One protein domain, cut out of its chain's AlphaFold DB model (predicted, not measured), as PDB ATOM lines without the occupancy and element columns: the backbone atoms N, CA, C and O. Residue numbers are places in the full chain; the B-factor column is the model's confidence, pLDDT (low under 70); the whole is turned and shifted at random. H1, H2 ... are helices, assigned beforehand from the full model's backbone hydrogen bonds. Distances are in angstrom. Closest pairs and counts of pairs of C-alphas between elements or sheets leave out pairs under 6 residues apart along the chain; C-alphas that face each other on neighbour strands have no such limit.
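This is residues 18 to 107 of the 113 residues of an uncharacterized protein of Rhizobium etli bv. mimosae str. Mim1 (UniProt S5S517). H5 crosses H4 and the first half of the long H2, and H1 packs on H4 and H5. The rest of H2 reaches out as an arm, with H3 near it. The printed part, 90 residues with five named helices and no named strand, is all helix and compact, with a radius of gyration of the C-alphas of 13.8 A and spans of 40 by 27 by 18 A.

Find C-alpha 18 at (-9.483, -42.604, 59.289): H1, residues 18 to 27, begins there. H2 is residues 29 to 52, 34.7 A long, H3 is 59 to 62, and H4 is 71 to 83. H5, residues 88 to 107, runs 28.8 A to C-alpha 107 at (-27.919, -33.592, 55.624).

H2 touches H5 with residues 32 to 40 alone, about perpendicular at 83 degrees, closest at the C-alphas of Lys 36 and Ala 102, 5.2 A. Every O i to N i+4 pair is within hydrogen-bond range in H1, H2, H4 and H5.

There is no cut, no long link and no printed residue under pLDDT 70.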
ATOM      1  N   VAL A  18      -8.361 -42.949  60.164       88.69
ATOM      2  CA  VAL A  18      -9.483 -42.604  59.289       88.69
ATOM      3  C   VAL A  18     -10.037 -41.225  59.650       88.69
ATOM      4  O   VAL A  18     -10.274 -40.407  58.763       88.69
ATOM      5  N   GLU A  19     -10.157 -40.916  60.942       90.12
ATOM      6  CA  GLU A  19     -10.563 -39.583  61.398       90.12
ATOM      7  C   GLU A  19      -9.573 -38.496  60.965       90.12
ATOM      8  O   GLU A  19      -9.982 -37.438  60.482       90.12
ATOM      9  N   ARG A  20      -8.264 -38.766  61.057       91.50
ATOM     10  CA  ARG A  20      -7.225 -37.847  60.566       91.50
ATOM     11  C   ARG A  20      -7.309 -37.617  59.061       91.50
ATOM     12  O   ARG A  20      -7.071 -36.493  58.625       91.50
ATOM     13  N   ILE A  21      -7.655 -38.641  58.282       92.50
ATOM     14  CA  ILE A  21      -7.873 -38.517  56.834       92.50
ATOM     15  C   ILE A  21      -9.067 -37.600  56.554       92.50
ATOM     16  O   ILE A  21      -8.944 -36.647  55.787       92.50
ATOM     17  N   VAL A  22     -10.203 -37.820  57.223       93.94
ATOM     18  CA  VAL A  22     -11.392 -36.964  57.066       93.94
ATOM     19  C   VAL A  22     -11.095 -35.521  57.489       93.94
ATOM     20  O   VAL A  22     -11.483 -34.579  56.799       93.94
ATOM     21  N   ALA A  23     -10.367 -35.327  58.591       95.31
ATOM     22  CA  ALA A  23      -9.955 -34.004  59.048       95.31
ATOM     23  C   ALA A  23      -9.037 -33.300  58.032       95.31
ATOM     24  O   ALA A  23      -9.228 -32.116  57.755       95.31
ATOM     25  N   ALA A  24      -8.084 -34.025  57.438       95.00
ATOM     26  CA  ALA A  24      -7.211 -33.496  56.393       95.00
ATOM     27  C   ALA A  24      -7.994 -33.112  55.128       95.00
ATOM     28  O   ALA A  24      -7.762 -32.036  54.575       95.00
ATOM     29  N   ALA A  25      -8.965 -33.935  54.716       94.94
ATOM     30  CA  ALA A  25      -9.852 -33.609  53.602       94.94
ATOM     31  C   ALA A  25     -10.640 -32.322  53.870       94.94
ATOM     32  O   ALA A  25     -10.638 -31.423  53.037       94.94
ATOM     33  N   ARG A  26     -11.247 -32.195  55.059       94.88
ATOM     34  CA  ARG A  26     -11.997 -30.998  55.480       94.88
ATOM     35  C   ARG A  26     -11.141 -29.735  55.544       94.88
ATOM     36  O   ARG A  26     -11.646 -28.647  55.278       94.88
ATOM     37  N   ALA A  27      -9.861 -29.863  55.893       95.81
ATOM     38  CA  ALA A  27      -8.930 -28.737  55.939       95.81
ATOM     39  C   ALA A  27      -8.580 -28.190  54.541       95.81
ATOM     40  O   ALA A  27      -8.178 -27.032  54.421       95.81
ATOM     41  N   ASN A  28      -8.753 -28.986  53.483       95.31
ATOM     42  CA  ASN A  28      -8.590 -28.553  52.101       95.31
ATOM     43  C   ASN A  28      -9.963 -28.271  51.471       95.31
ATOM     44  O   ASN A  28     -10.670 -29.182  51.049       95.31
ATOM     45  N   ALA A  29     -10.329 -26.990  51.368       92.19
ATOM     46  CA  ALA A  29     -11.645 -26.579  50.876       92.19
ATOM     47  C   ALA A  29     -11.970 -27.093  49.459       92.19
ATOM     48  O   ALA A  29     -13.114 -27.459  49.196       92.19
ATOM     49  N   GLY A  30     -10.976 -27.148  48.564       93.94
ATOM     50  CA  GLY A  30     -11.163 -27.646  47.198       93.94
ATOM     51  C   GLY A  30     -11.428 -29.149  47.169       93.94
ATOM     52  O   GLY A  30     -12.392 -29.595  46.553       93.94
ATOM     53  N   LEU A  31     -10.627 -29.922  47.906       93.62
ATOM     54  CA  LEU A  31     -10.819 -31.367  48.033       93.62
ATOM     55  C   LEU A  31     -12.155 -31.693  48.709       93.62
ATOM     56  O   LEU A  31     -12.894 -32.551  48.233       93.62
ATOM     57  N   TRP A  32     -12.500 -30.991  49.790       95.56
ATOM     58  CA  TRP A  32     -13.757 -31.222  50.499       95.56
ATOM     59  C   TRP A  32     -14.982 -30.931  49.630       95.56
ATOM     60  O   TRP A  32     -15.968 -31.666  49.697       95.56
ATOM     61  N   LEU A  33     -14.915 -29.899  48.783       95.00
ATOM     62  CA  LEU A  33     -15.959 -29.616  47.803       95.00
ATOM     63  C   LEU A  33     -16.116 -30.775  46.811       95.00
ATOM     64  O   LEU A  33     -17.231 -31.257  46.629       95.00
ATOM     65  N   MET A  34     -15.014 -31.281  46.249       95.44
ATOM     66  CA  MET A  34     -15.053 -32.429  45.334       95.44
ATOM     67  C   MET A  34     -15.656 -33.673  45.998       95.44
ATOM     68  O   MET A  34     -16.496 -34.343  45.401       95.44
ATOM     69  N   VAL A  35     -15.289 -33.964  47.253       95.00
ATOM     70  CA  VAL A  35     -15.867 -35.084  48.016       95.00
ATOM     71  C   VAL A  35     -17.381 -34.909  48.187       95.00
ATOM     72  O   VAL A  35     -18.137 -35.858  47.975       95.00
ATOM     73  N   LYS A  36     -17.852 -33.696  48.510       94.69
ATOM     74  CA  LYS A  36     -19.290 -33.400  48.622       94.69
ATOM     75  C   LYS A  36     -20.032 -33.552  47.300       94.69
ATOM     76  O   LYS A  36     -21.121 -34.119  47.291       94.69
ATOM     77  N   GLU A  37     -19.452 -33.107  46.189       94.69
ATOM     78  CA  GLU A  37     -20.028 -33.316  44.856       94.69
ATOM     79  C   GLU A  37     -20.211 -34.807  44.549       94.69
ATOM     80  O   GLU A  37     -21.251 -35.195  44.019       94.69
ATOM     81  N   ARG A  38     -19.246 -35.659  44.933       94.25
ATOM     82  CA  ARG A  38     -19.375 -37.118  44.768       94.25
ATOM     83  C   ARG A  38     -20.449 -37.725  45.650       94.25
ATOM     84  O   ARG A  38     -21.201 -38.560  45.167       94.25
ATOM     85  N   ALA A  39     -20.585 -37.263  46.890       94.00
ATOM     86  CA  ALA A  39     -21.673 -37.704  47.758       94.00
ATOM     87  C   ALA A  39     -23.057 -37.362  47.171       94.00
ATOM     88  O   ALA A  39     -23.970 -38.188  47.198       94.00
ATOM     89  N   VAL A  40     -23.212 -36.165  46.591       93.75
ATOM     90  CA  VAL A  40     -24.453 -35.764  45.907       93.75
ATOM     91  C   VAL A  40     -24.709 -36.625  44.670       93.75
ATOM     92  O   VAL A  40     -25.831 -37.091  44.472       93.75
ATOM     93  N   GLU A  41     -23.685 -36.852  43.849       93.06
ATOM     94  CA  GLU A  41     -23.796 -37.677  42.647       93.06
ATOM     95  C   GLU A  41     -24.185 -39.123  42.984       93.06
ATOM     96  O   GLU A  41     -25.139 -39.654  42.414       93.06
ATOM     97  N   GLU A  42     -23.505 -39.745  43.948       90.12
ATOM     98  CA  GLU A  42     -23.763 -41.123  44.374       90.12
ATOM     99  C   GLU A  42     -25.184 -41.280  44.929       90.12
ATOM    100  O   GLU A  42     -25.900 -42.220  44.571       90.12
ATOM    101  N   ARG A  43     -25.647 -40.298  45.713       90.62
ATOM    102  CA  ARG A  43     -27.031 -40.229  46.195       90.62
ATOM    103  C   ARG A  43     -28.036 -40.115  45.046       90.62
ATOM    104  O   ARG A  43     -29.044 -40.822  45.055       90.62
ATOM    105  N   ALA A  44     -27.773 -39.257  44.059       90.81
ATOM    106  CA  ALA A  44     -28.647 -39.076  42.900       90.81
ATOM    107  C   ALA A  44     -28.720 -40.342  42.031       90.81
ATOM    108  O   ALA A  44     -29.812 -40.765  41.650       90.81
ATOM    109  N   ILE A  45     -27.576 -40.985  41.775       89.31
ATOM    110  CA  ILE A  45     -27.488 -42.270  41.072       89.31
ATOM    111  C   ILE A  45     -28.306 -43.326  41.806       89.31
ATOM    112  O   ILE A  45     -29.119 -44.007  41.183       89.31
ATOM    113  N   LYS A  46     -28.104 -43.469  43.120       88.88
ATOM    114  CA  LYS A  46     -28.793 -44.481  43.924       88.88
ATOM    115  C   LYS A  46     -30.307 -44.292  43.883       88.88
ATOM    116  O   LYS A  46     -31.023 -45.243  43.584       88.88
ATOM    117  N   ALA A  47     -30.782 -43.066  44.105       90.31
ATOM    118  CA  ALA A  47     -32.208 -42.745  44.038       90.31
ATOM    119  C   ALA A  47     -32.805 -43.059  42.655       90.31
ATOM    120  O   ALA A  47     -33.925 -43.554  42.538       90.31
ATOM    121  N   GLU A  48     -32.045 -42.802  41.593       90.25
ATOM    122  CA  GLU A  48     -32.481 -43.038  40.223       90.25
ATOM    123  C   GLU A  48     -32.463 -44.528  39.831       90.25
ATOM    124  O   GLU A  48     -33.362 -44.977  39.115       90.25
ATOM    125  N   LEU A  49     -31.498 -45.312  40.325       89.25
ATOM    126  CA  LEU A  49     -31.490 -46.774  40.190       89.25
ATOM    127  C   LEU A  49     -32.696 -47.394  40.902       89.25
ATOM    128  O   LEU A  49     -33.433 -48.169  40.290       89.25
ATOM    129  N   GLU A  50     -32.954 -46.983  42.147       89.94
ATOM    130  CA  GLU A  50     -34.117 -47.418  42.929       89.94
ATOM    131  C   GLU A  50     -35.428 -47.086  42.203       89.94
ATOM    132  O   GLU A  50     -36.288 -47.954  42.040       89.94
ATOM    133  N   ARG A  51     -35.559 -45.861  41.675       90.56
ATOM    134  CA  ARG A  51     -36.736 -45.429  40.907       90.56
ATOM    135  C   ARG A  51     -36.977 -46.277  39.656       90.56
ATOM    136  O   ARG A  51     -38.125 -46.451  39.244       90.56
ATOM    137  N   ARG A  52     -35.911 -46.763  39.014       90.50
ATOM    138  CA  ARG A  52     -35.986 -47.568  37.785       90.50
ATOM    139  C   ARG A  52     -36.057 -49.072  38.045       90.50
ATOM    140  O   ARG A  52     -36.285 -49.812  37.093       90.50
ATOM    141  N   GLY A  53     -35.863 -49.521  39.288       89.12
ATOM    142  CA  GLY A  53     -35.659 -50.939  39.594       89.12
ATOM    143  C   GLY A  53     -34.430 -51.521  38.887       89.12
ATOM    144  O   GLY A  53     -34.426 -52.703  38.555       89.12
ATOM    145  N   ALA A  54     -33.439 -50.673  38.602       88.69
ATOM    146  CA  ALA A  54     -32.195 -51.028  37.931       88.69
ATOM    147  C   ALA A  54     -31.128 -51.420  38.961       88.69
ATOM    148  O   ALA A  54     -31.212 -51.032  40.130       88.69
ATOM    149  N   ASP A  55     -30.119 -52.175  38.532       86.19
ATOM    150  CA  ASP A  55     -29.044 -52.637  39.411       86.19
ATOM    151  C   ASP A  55     -27.698 -51.953  39.108       86.19
ATOM    152  O   ASP A  55     -27.587 -51.041  38.285       86.19
ATOM    153  N   ALA A  56     -26.648 -52.382  39.810       79.62
ATOM    154  CA  ALA A  56     -25.300 -51.860  39.615       79.62
ATOM    155  C   ALA A  56     -24.692 -52.200  38.237       79.62
ATOM    156  O   ALA A  56     -23.711 -51.571  37.858       79.62
ATOM    157  N   ASN A  57     -25.242 -53.151  37.475       83.94
ATOM    158  CA  ASN A  57     -24.778 -53.460  36.117       83.94
ATOM    159  C   ASN A  57     -25.315 -52.455  35.087       83.94
ATOM    160  O   ASN A  57     -24.685 -52.224  34.056       83.94
ATOM    161  N   ASP A  58     -26.455 -51.818  35.365       84.50
ATOM    162  CA  ASP A  58     -27.032 -50.772  34.510       84.50
ATOM    163  C   ASP A  58     -26.332 -49.414  34.661       84.50
ATOM    164  O   ASP A  58     -26.611 -48.450  33.948       84.50
ATOM    165  N   LEU A  59     -25.412 -49.331  35.608       81.75
ATOM    166  CA  LEU A  59     -24.845 -48.115  36.146       81.75
ATOM    167  C   LEU A  59     -24.029 -47.320  35.106       81.75
ATOM    168  O   LEU A  59     -24.235 -46.111  34.970       81.75
ATOM    169  N   ASP A  60     -23.202 -47.990  34.302       81.75
ATOM    170  CA  ASP A  60     -22.440 -47.351  33.214       81.75
ATOM    171  C   ASP A  60     -23.332 -46.970  32.027       81.75
ATOM    172  O   ASP A  60     -23.142 -45.936  31.385       81.75
ATOM    173  N   ARG A  61     -24.357 -47.784  31.752       84.19
ATOM    174  CA  ARG A  61     -25.323 -47.526  30.679       84.19
ATOM    175  C   ARG A  61     -26.207 -46.321  30.995       84.19
ATOM    176  O   ARG A  61     -26.526 -45.543  30.097       84.19
ATOM    177  N   LEU A  62     -26.657 -46.202  32.242       81.12
ATOM    178  CA  LEU A  62     -27.606 -45.179  32.679       81.12
ATOM    179  C   LEU A  62     -26.928 -43.862  33.056       81.12
ATOM    180  O   LEU A  62     -27.544 -42.808  32.908       81.12
ATOM    181  N   PHE A  63     -25.673 -43.913  33.502       83.31
ATOM    182  CA  PHE A  63     -24.929 -42.753  33.985       83.31
ATOM    183  C   PHE A  63     -23.555 -42.666  33.315       83.31
ATOM    184  O   PHE A  63     -22.525 -42.625  33.981       83.31
ATOM    185  N   ALA A  64     -23.537 -42.613  31.983       78.25
ATOM    186  CA  ALA A  64     -22.303 -42.489  31.201       78.25
ATOM    187  C   ALA A  64     -21.555 -41.156  31.423       78.25
ATOM    188  O   ALA A  64     -20.389 -41.031  31.065       78.25
ATOM    189  N   THR A  65     -22.220 -40.150  32.001       79.81
ATOM    190  CA  THR A  65     -21.671 -38.807  32.260       79.81
ATOM    191  C   THR A  65     -21.296 -38.594  33.726       79.81
ATOM    192  O   THR A  65     -21.429 -37.478  34.229       79.81
ATOM    193  N   ARG A  66     -20.883 -39.656  34.428       79.88
ATOM    194  CA  ARG A  66     -20.363 -39.545  35.795       79.88
ATOM    195  C   ARG A  66     -19.187 -38.592  35.865       79.88
ATOM    196  O   ARG A  66     -18.420 -38.442  34.909       79.88
ATOM    197  N   LEU A  67     -19.025 -37.993  37.030       78.12
ATOM    198  CA  LEU A  67     -17.863 -37.196  37.348       78.12
ATOM    199  C   LEU A  67     -16.602 -38.049  37.167       78.12
ATOM    200  O   LEU A  67     -16.506 -39.165  37.669       78.12
ATOM    201  N   THR A  68     -15.647 -37.508  36.404       79.81
ATOM    202  CA  THR A  68     -14.485 -38.258  35.903       79.81
ATOM    203  C   THR A  68     -13.628 -38.824  37.024       79.81
ATOM    204  O   THR A  68     -13.203 -39.966  36.940       79.81
ATOM    205  N   THR A  69     -13.391 -38.030  38.067       86.25
ATOM    206  CA  THR A  69     -12.664 -38.479  39.257       86.25
ATOM    207  C   THR A  69     -13.644 -39.095  40.235       86.25
ATOM    208  O   THR A  69     -14.551 -38.409  40.687       86.25
ATOM    209  N   THR A  70     -13.459 -40.347  40.602       88.81
ATOM    210  CA  THR A  70     -14.271 -41.061  41.585       88.81
ATOM    211  C   THR A  70     -13.883 -40.685  43.016       88.81
ATOM    212  O   THR A  70     -12.780 -40.216  43.294       88.81
ATOM    213  N   ILE A  71     -14.777 -40.938  43.974       90.38
ATOM    214  CA  ILE A  71     -14.445 -40.779  45.399       90.38
ATOM    215  C   ILE A  71     -13.337 -41.747  45.856       90.38
ATOM    216  O   ILE A  71     -12.598 -41.428  46.784       90.38
ATOM    217  N   ALA A  72     -13.194 -42.902  45.195       90.38
ATOM    218  CA  ALA A  72     -12.104 -43.841  45.445       90.38
ATOM    219  C   ALA A  72     -10.746 -43.233  45.062       90.38
ATOM    220  O   ALA A  72      -9.824 -43.272  45.868       90.38
ATOM    221  N   GLU A  73     -10.654 -42.600  43.889       91.62
ATOM    222  CA  GLU A  73      -9.435 -41.913  43.438       91.62
ATOM    223  C   GLU A  73      -9.081 -40.731  44.352       91.62
ATOM    224  O   GLU A  73      -7.925 -40.583  44.741       91.62
ATOM    225  N   LEU A  74     -10.076 -39.941  44.784       92.12
ATOM    226  CA  LEU A  74      -9.851 -38.862  45.759       92.12
ATOM    227  C   LEU A  74      -9.326 -39.398  47.101       92.12
ATOM    228  O   LEU A  74      -8.449 -38.792  47.718       92.12
ATOM    229  N   ALA A  75      -9.865 -40.527  47.570       91.94
ATOM    230  CA  ALA A  75      -9.418 -41.165  48.803       91.94
ATOM    231  C   ALA A  75      -7.998 -41.730  48.667       91.94
ATOM    232  O   ALA A  75      -7.185 -41.559  49.573       91.94
ATOM    233  N   GLU A  76      -7.688 -42.374  47.540       91.38
ATOM    234  CA  GLU A  76      -6.370 -42.933  47.247       91.38
ATOM    235  C   GLU A  76      -5.298 -41.842  47.158       91.38
ATOM    236  O   GLU A  76      -4.244 -41.977  47.784       91.38
ATOM    237  N   GLU A  77      -5.568 -40.741  46.454       91.44
ATOM    238  CA  GLU A  77      -4.645 -39.608  46.345       91.44
ATOM    239  C   GLU A  77      -4.378 -38.975  47.718       91.44
ATOM    240  O   GLU A  77      -3.225 -38.716  48.083       91.44
ATOM    241  N   LEU A  78      -5.428 -38.784  48.523       90.81
ATOM    242  CA  LEU A  78      -5.309 -38.226  49.868       90.81
ATOM    243  C   LEU A  78      -4.504 -39.144  50.797       90.81
ATOM    244  O   LEU A  78      -3.579 -38.690  51.473       90.81
ATOM    245  N   VAL A  79      -4.829 -40.438  50.818       90.44
ATOM    246  CA  VAL A  79      -4.112 -41.436  51.622       90.44
ATOM    247  C   VAL A  79      -2.648 -41.522  51.186       90.44
ATOM    248  O   VAL A  79      -1.761 -41.510  52.041       90.44
ATOM    249  N   SER A  80      -2.387 -41.521  49.877       89.81
ATOM    250  CA  SER A  80      -1.032 -41.543  49.319       89.81
ATOM    251  C   SER A  80      -0.234 -40.299  49.696       89.81
ATOM    252  O   SER A  80       0.938 -40.394  50.057       89.81
ATOM    253  N   THR A  81      -0.875 -39.130  49.692       89.88
ATOM    254  CA  THR A  81      -0.254 -37.863  50.102       89.88
ATOM    255  C   THR A  81       0.105 -37.858  51.590       89.88
ATOM    256  O   THR A  81       1.148 -37.333  51.978       89.88
ATOM    257  N   MET A  82      -0.741 -38.445  52.440       87.75
ATOM    258  CA  MET A  82      -0.543 -38.439  53.892       87.75
ATOM    259  C   MET A  82       0.428 -39.516  54.389       87.75
ATOM    260  O   MET A  82       1.170 -39.274  55.342       87.75
ATOM    261  N   PHE A  83       0.401 -40.706  53.785       83.56
ATOM    262  CA  PHE A  83       1.075 -41.894  54.320       83.56
ATOM    263  C   PHE A  83       2.037 -42.564  53.325       83.56
ATOM    264  O   PHE A  83       2.706 -43.530  53.693       83.56
ATOM    265  N   GLY A  84       2.147 -42.062  52.091       82.50
ATOM    266  CA  GLY A  84       2.881 -42.726  51.012       82.50
ATOM    267  C   GLY A  84       2.141 -43.968  50.505       82.50
ATOM    268  O   GLY A  84       0.919 -44.037  50.578       82.50
ATOM    269  N   ASN A  85       2.872 -44.975  50.011       75.19
ATOM    270  CA  ASN A  85       2.257 -46.232  49.566       75.19
ATOM    271  C   ASN A  85       1.538 -46.926  50.729       75.19
ATOM    272  O   ASN A  85       2.171 -47.541  51.593       75.19
ATOM    273  N   CYS A  86       0.213 -46.843  50.722       70.06
ATOM    274  CA  CYS A  86      -0.650 -47.446  51.722       70.06
ATOM    275  C   CYS A  86      -1.295 -48.730  51.179       70.06
ATOM    276  O   CYS A  86      -1.562 -48.823  49.980       70.06
ATOM    277  N   PRO A  87      -1.567 -49.721  52.043       76.56
ATOM    278  CA  PRO A  87      -2.416 -50.849  51.691       76.56
ATOM    279  C   PRO A  87      -3.777 -50.393  51.126       76.56
ATOM    280  O   PRO A  87      -4.368 -49.449  51.667       76.56
ATOM    281  N   PRO A  88      -4.310 -51.069  50.092       77.38
ATOM    282  CA  PRO A  88      -5.582 -50.704  49.462       77.38
ATOM    283  C   PRO A  88      -6.760 -50.708  50.448       77.38
ATOM    284  O   PRO A  88      -7.703 -49.934  50.297       77.38
ATOM    285  N   GLU A  89      -6.690 -51.508  51.514       83.12
ATOM    286  CA  GLU A  89      -7.718 -51.582  52.551       83.12
ATOM    287  C   GLU A  89      -7.931 -50.248  53.286       83.12
ATOM    288  O   GLU A  89      -9.043 -49.955  53.734       83.12
ATOM    289  N   ILE A  90      -6.887 -49.420  53.414       84.56
ATOM    290  CA  ILE A  90      -6.998 -48.086  54.023       84.56
ATOM    291  C   ILE A  90      -7.684 -47.122  53.061       84.56
ATOM    292  O   ILE A  90      -8.518 -46.336  53.506       84.56
ATOM    293  N   GLY A  91      -7.406 -47.232  51.758       86.94
ATOM    294  CA  GLY A  91      -8.103 -46.478  50.714       86.94
ATOM    295  C   GLY A  91      -9.612 -46.713  50.764       86.94
ATOM    296  O   GLY A  91     -10.377 -45.756  50.863       86.94
ATOM    297  N   SER A  92     -10.049 -47.974  50.836       89.25
ATOM    298  CA  SER A  92     -11.479 -48.309  50.943       89.25
ATOM    299  C   SER A  92     -12.124 -47.766  52.224       89.25
ATOM    300  O   SER A  92     -13.250 -47.267  52.201       89.25
ATOM    301  N   ARG A  93     -11.422 -47.827  53.366       90.75
ATOM    302  CA  ARG A  93     -11.928 -47.259  54.630       90.75
ATOM    303  C   ARG A  93     -12.018 -45.737  54.577       90.75
ATOM    304  O   ARG A  93     -13.009 -45.179  55.044       90.75
ATOM    305  N   ALA A  94     -11.013 -45.086  53.998       91.38
ATOM    306  CA  ALA A  94     -10.988 -43.647  53.779       91.38
ATOM    307  C   ALA A  94     -12.137 -43.209  52.870       91.38
ATOM    308  O   ALA A  94     -12.876 -42.301  53.233       91.38
ATOM    309  N   GLN A  95     -12.347 -43.903  51.750       93.75
ATOM    310  CA  GLN A  95     -13.450 -43.656  50.823       93.75
ATOM    311  C   GLN A  95     -14.804 -43.670  51.545       93.75
ATOM    312  O   GLN A  95     -15.555 -42.698  51.470       93.75
ATOM    313  N   ILE A  96     -15.097 -44.741  52.293       93.38
ATOM    314  CA  ILE A  96     -16.360 -44.883  53.037       93.38
ATOM    315  C   ILE A  96     -16.517 -43.765  54.074       93.38
ATOM    316  O   ILE A  96     -17.608 -43.222  54.245       93.38
ATOM    317  N   ALA A  97     -15.447 -43.427  54.794       94.44
ATOM    318  CA  ALA A  97     -15.494 -42.396  55.823       94.44
ATOM    319  C   ALA A  97     -15.689 -40.991  55.241       94.44
ATOM    320  O   ALA A  97     -16.472 -40.214  55.784       94.44
ATOM    321  N   LEU A  98     -15.025 -40.683  54.124       95.06
ATOM    322  CA  LEU A  98     -15.191 -39.429  53.392       95.06
ATOM    323  C   LEU A  98     -16.625 -39.277  52.888       95.06
ATOM    324  O   LEU A  98     -17.225 -38.227  53.110       95.06
ATOM    325  N   LEU A  99     -17.187 -40.335  52.294       94.94
ATOM    326  CA  LEU A  99     -18.571 -40.343  51.825       94.94
ATOM    327  C   LEU A  99     -19.543 -40.073  52.978       94.94
ATOM    328  O   LEU A  99     -20.299 -39.109  52.925       94.94
ATOM    329  N   LYS A 100     -19.452 -40.848  54.068       94.50
ATOM    330  CA  LYS A 100     -20.323 -40.687  55.246       94.50
ATOM    331  C   LYS A 100     -20.224 -39.299  55.873       94.50
ATOM    332  O   LYS A 100     -21.233 -38.726  56.282       94.50
ATOM    333  N   ALA A 101     -19.011 -38.762  55.984       94.94
ATOM    334  CA  ALA A 101     -18.793 -37.438  56.550       94.94
ATOM    335  C   ALA A 101     -19.367 -36.336  55.646       94.94
ATOM    336  O   ALA A 101     -19.949 -35.377  56.150       94.94
ATOM    337  N   ALA A 102     -19.245 -36.480  54.325       94.56
ATOM    338  CA  ALA A 102     -19.835 -35.552  53.369       94.56
ATOM    339  C   ALA A 102     -21.366 -35.634  53.351       94.56
ATOM    340  O   ALA A 102     -22.017 -34.594  53.386       94.56
ATOM    341  N   GLU A 103     -21.944 -36.836  53.369       93.75
ATOM    342  CA  GLU A 103     -23.391 -37.045  53.502       93.75
ATOM    343  C   GLU A 103     -23.930 -36.400  54.782       93.75
ATOM    344  O   GLU A 103     -24.896 -35.645  54.724       93.75
ATOM    345  N   SER A 104     -23.252 -36.610  55.915       92.94
ATOM    346  CA  SER A 104     -23.634 -36.014  57.202       92.94
ATOM    347  C   SER A 104     -23.611 -34.481  57.164       92.94
ATOM    348  O   SER A 104     -24.516 -33.836  57.690       92.94
ATOM    349  N   ASP A 105     -22.597 -33.882  56.526       92.69
ATOM    350  CA  ASP A 105     -22.522 -32.431  56.320       92.69
ATOM    351  C   ASP A 105     -23.667 -31.916  55.426       92.69
ATOM    352  O   ASP A 105     -24.210 -30.841  55.680       92.69
ATOM    353  N   LEU A 106     -24.006 -32.649  54.360       91.12
ATOM    354  CA  LEU A 106     -25.066 -32.281  53.414       91.12
ATOM    355  C   LEU A 106     -26.451 -32.374  54.064       91.12
ATOM    356  O   LEU A 106     -27.287 -31.493  53.863       91.12
ATOM    357  N   ASP A 107     -26.672 -33.398  54.886       88.81
ATOM    358  CA  ASP A 107     -27.919 -33.592  55.624       88.81
ATOM    359  C   ASP A 107     -28.056 -32.555  56.748       88.81
ATOM    360  O   ASP A 107     -29.114 -31.946  56.906       88.81
TER     361      ASP A 107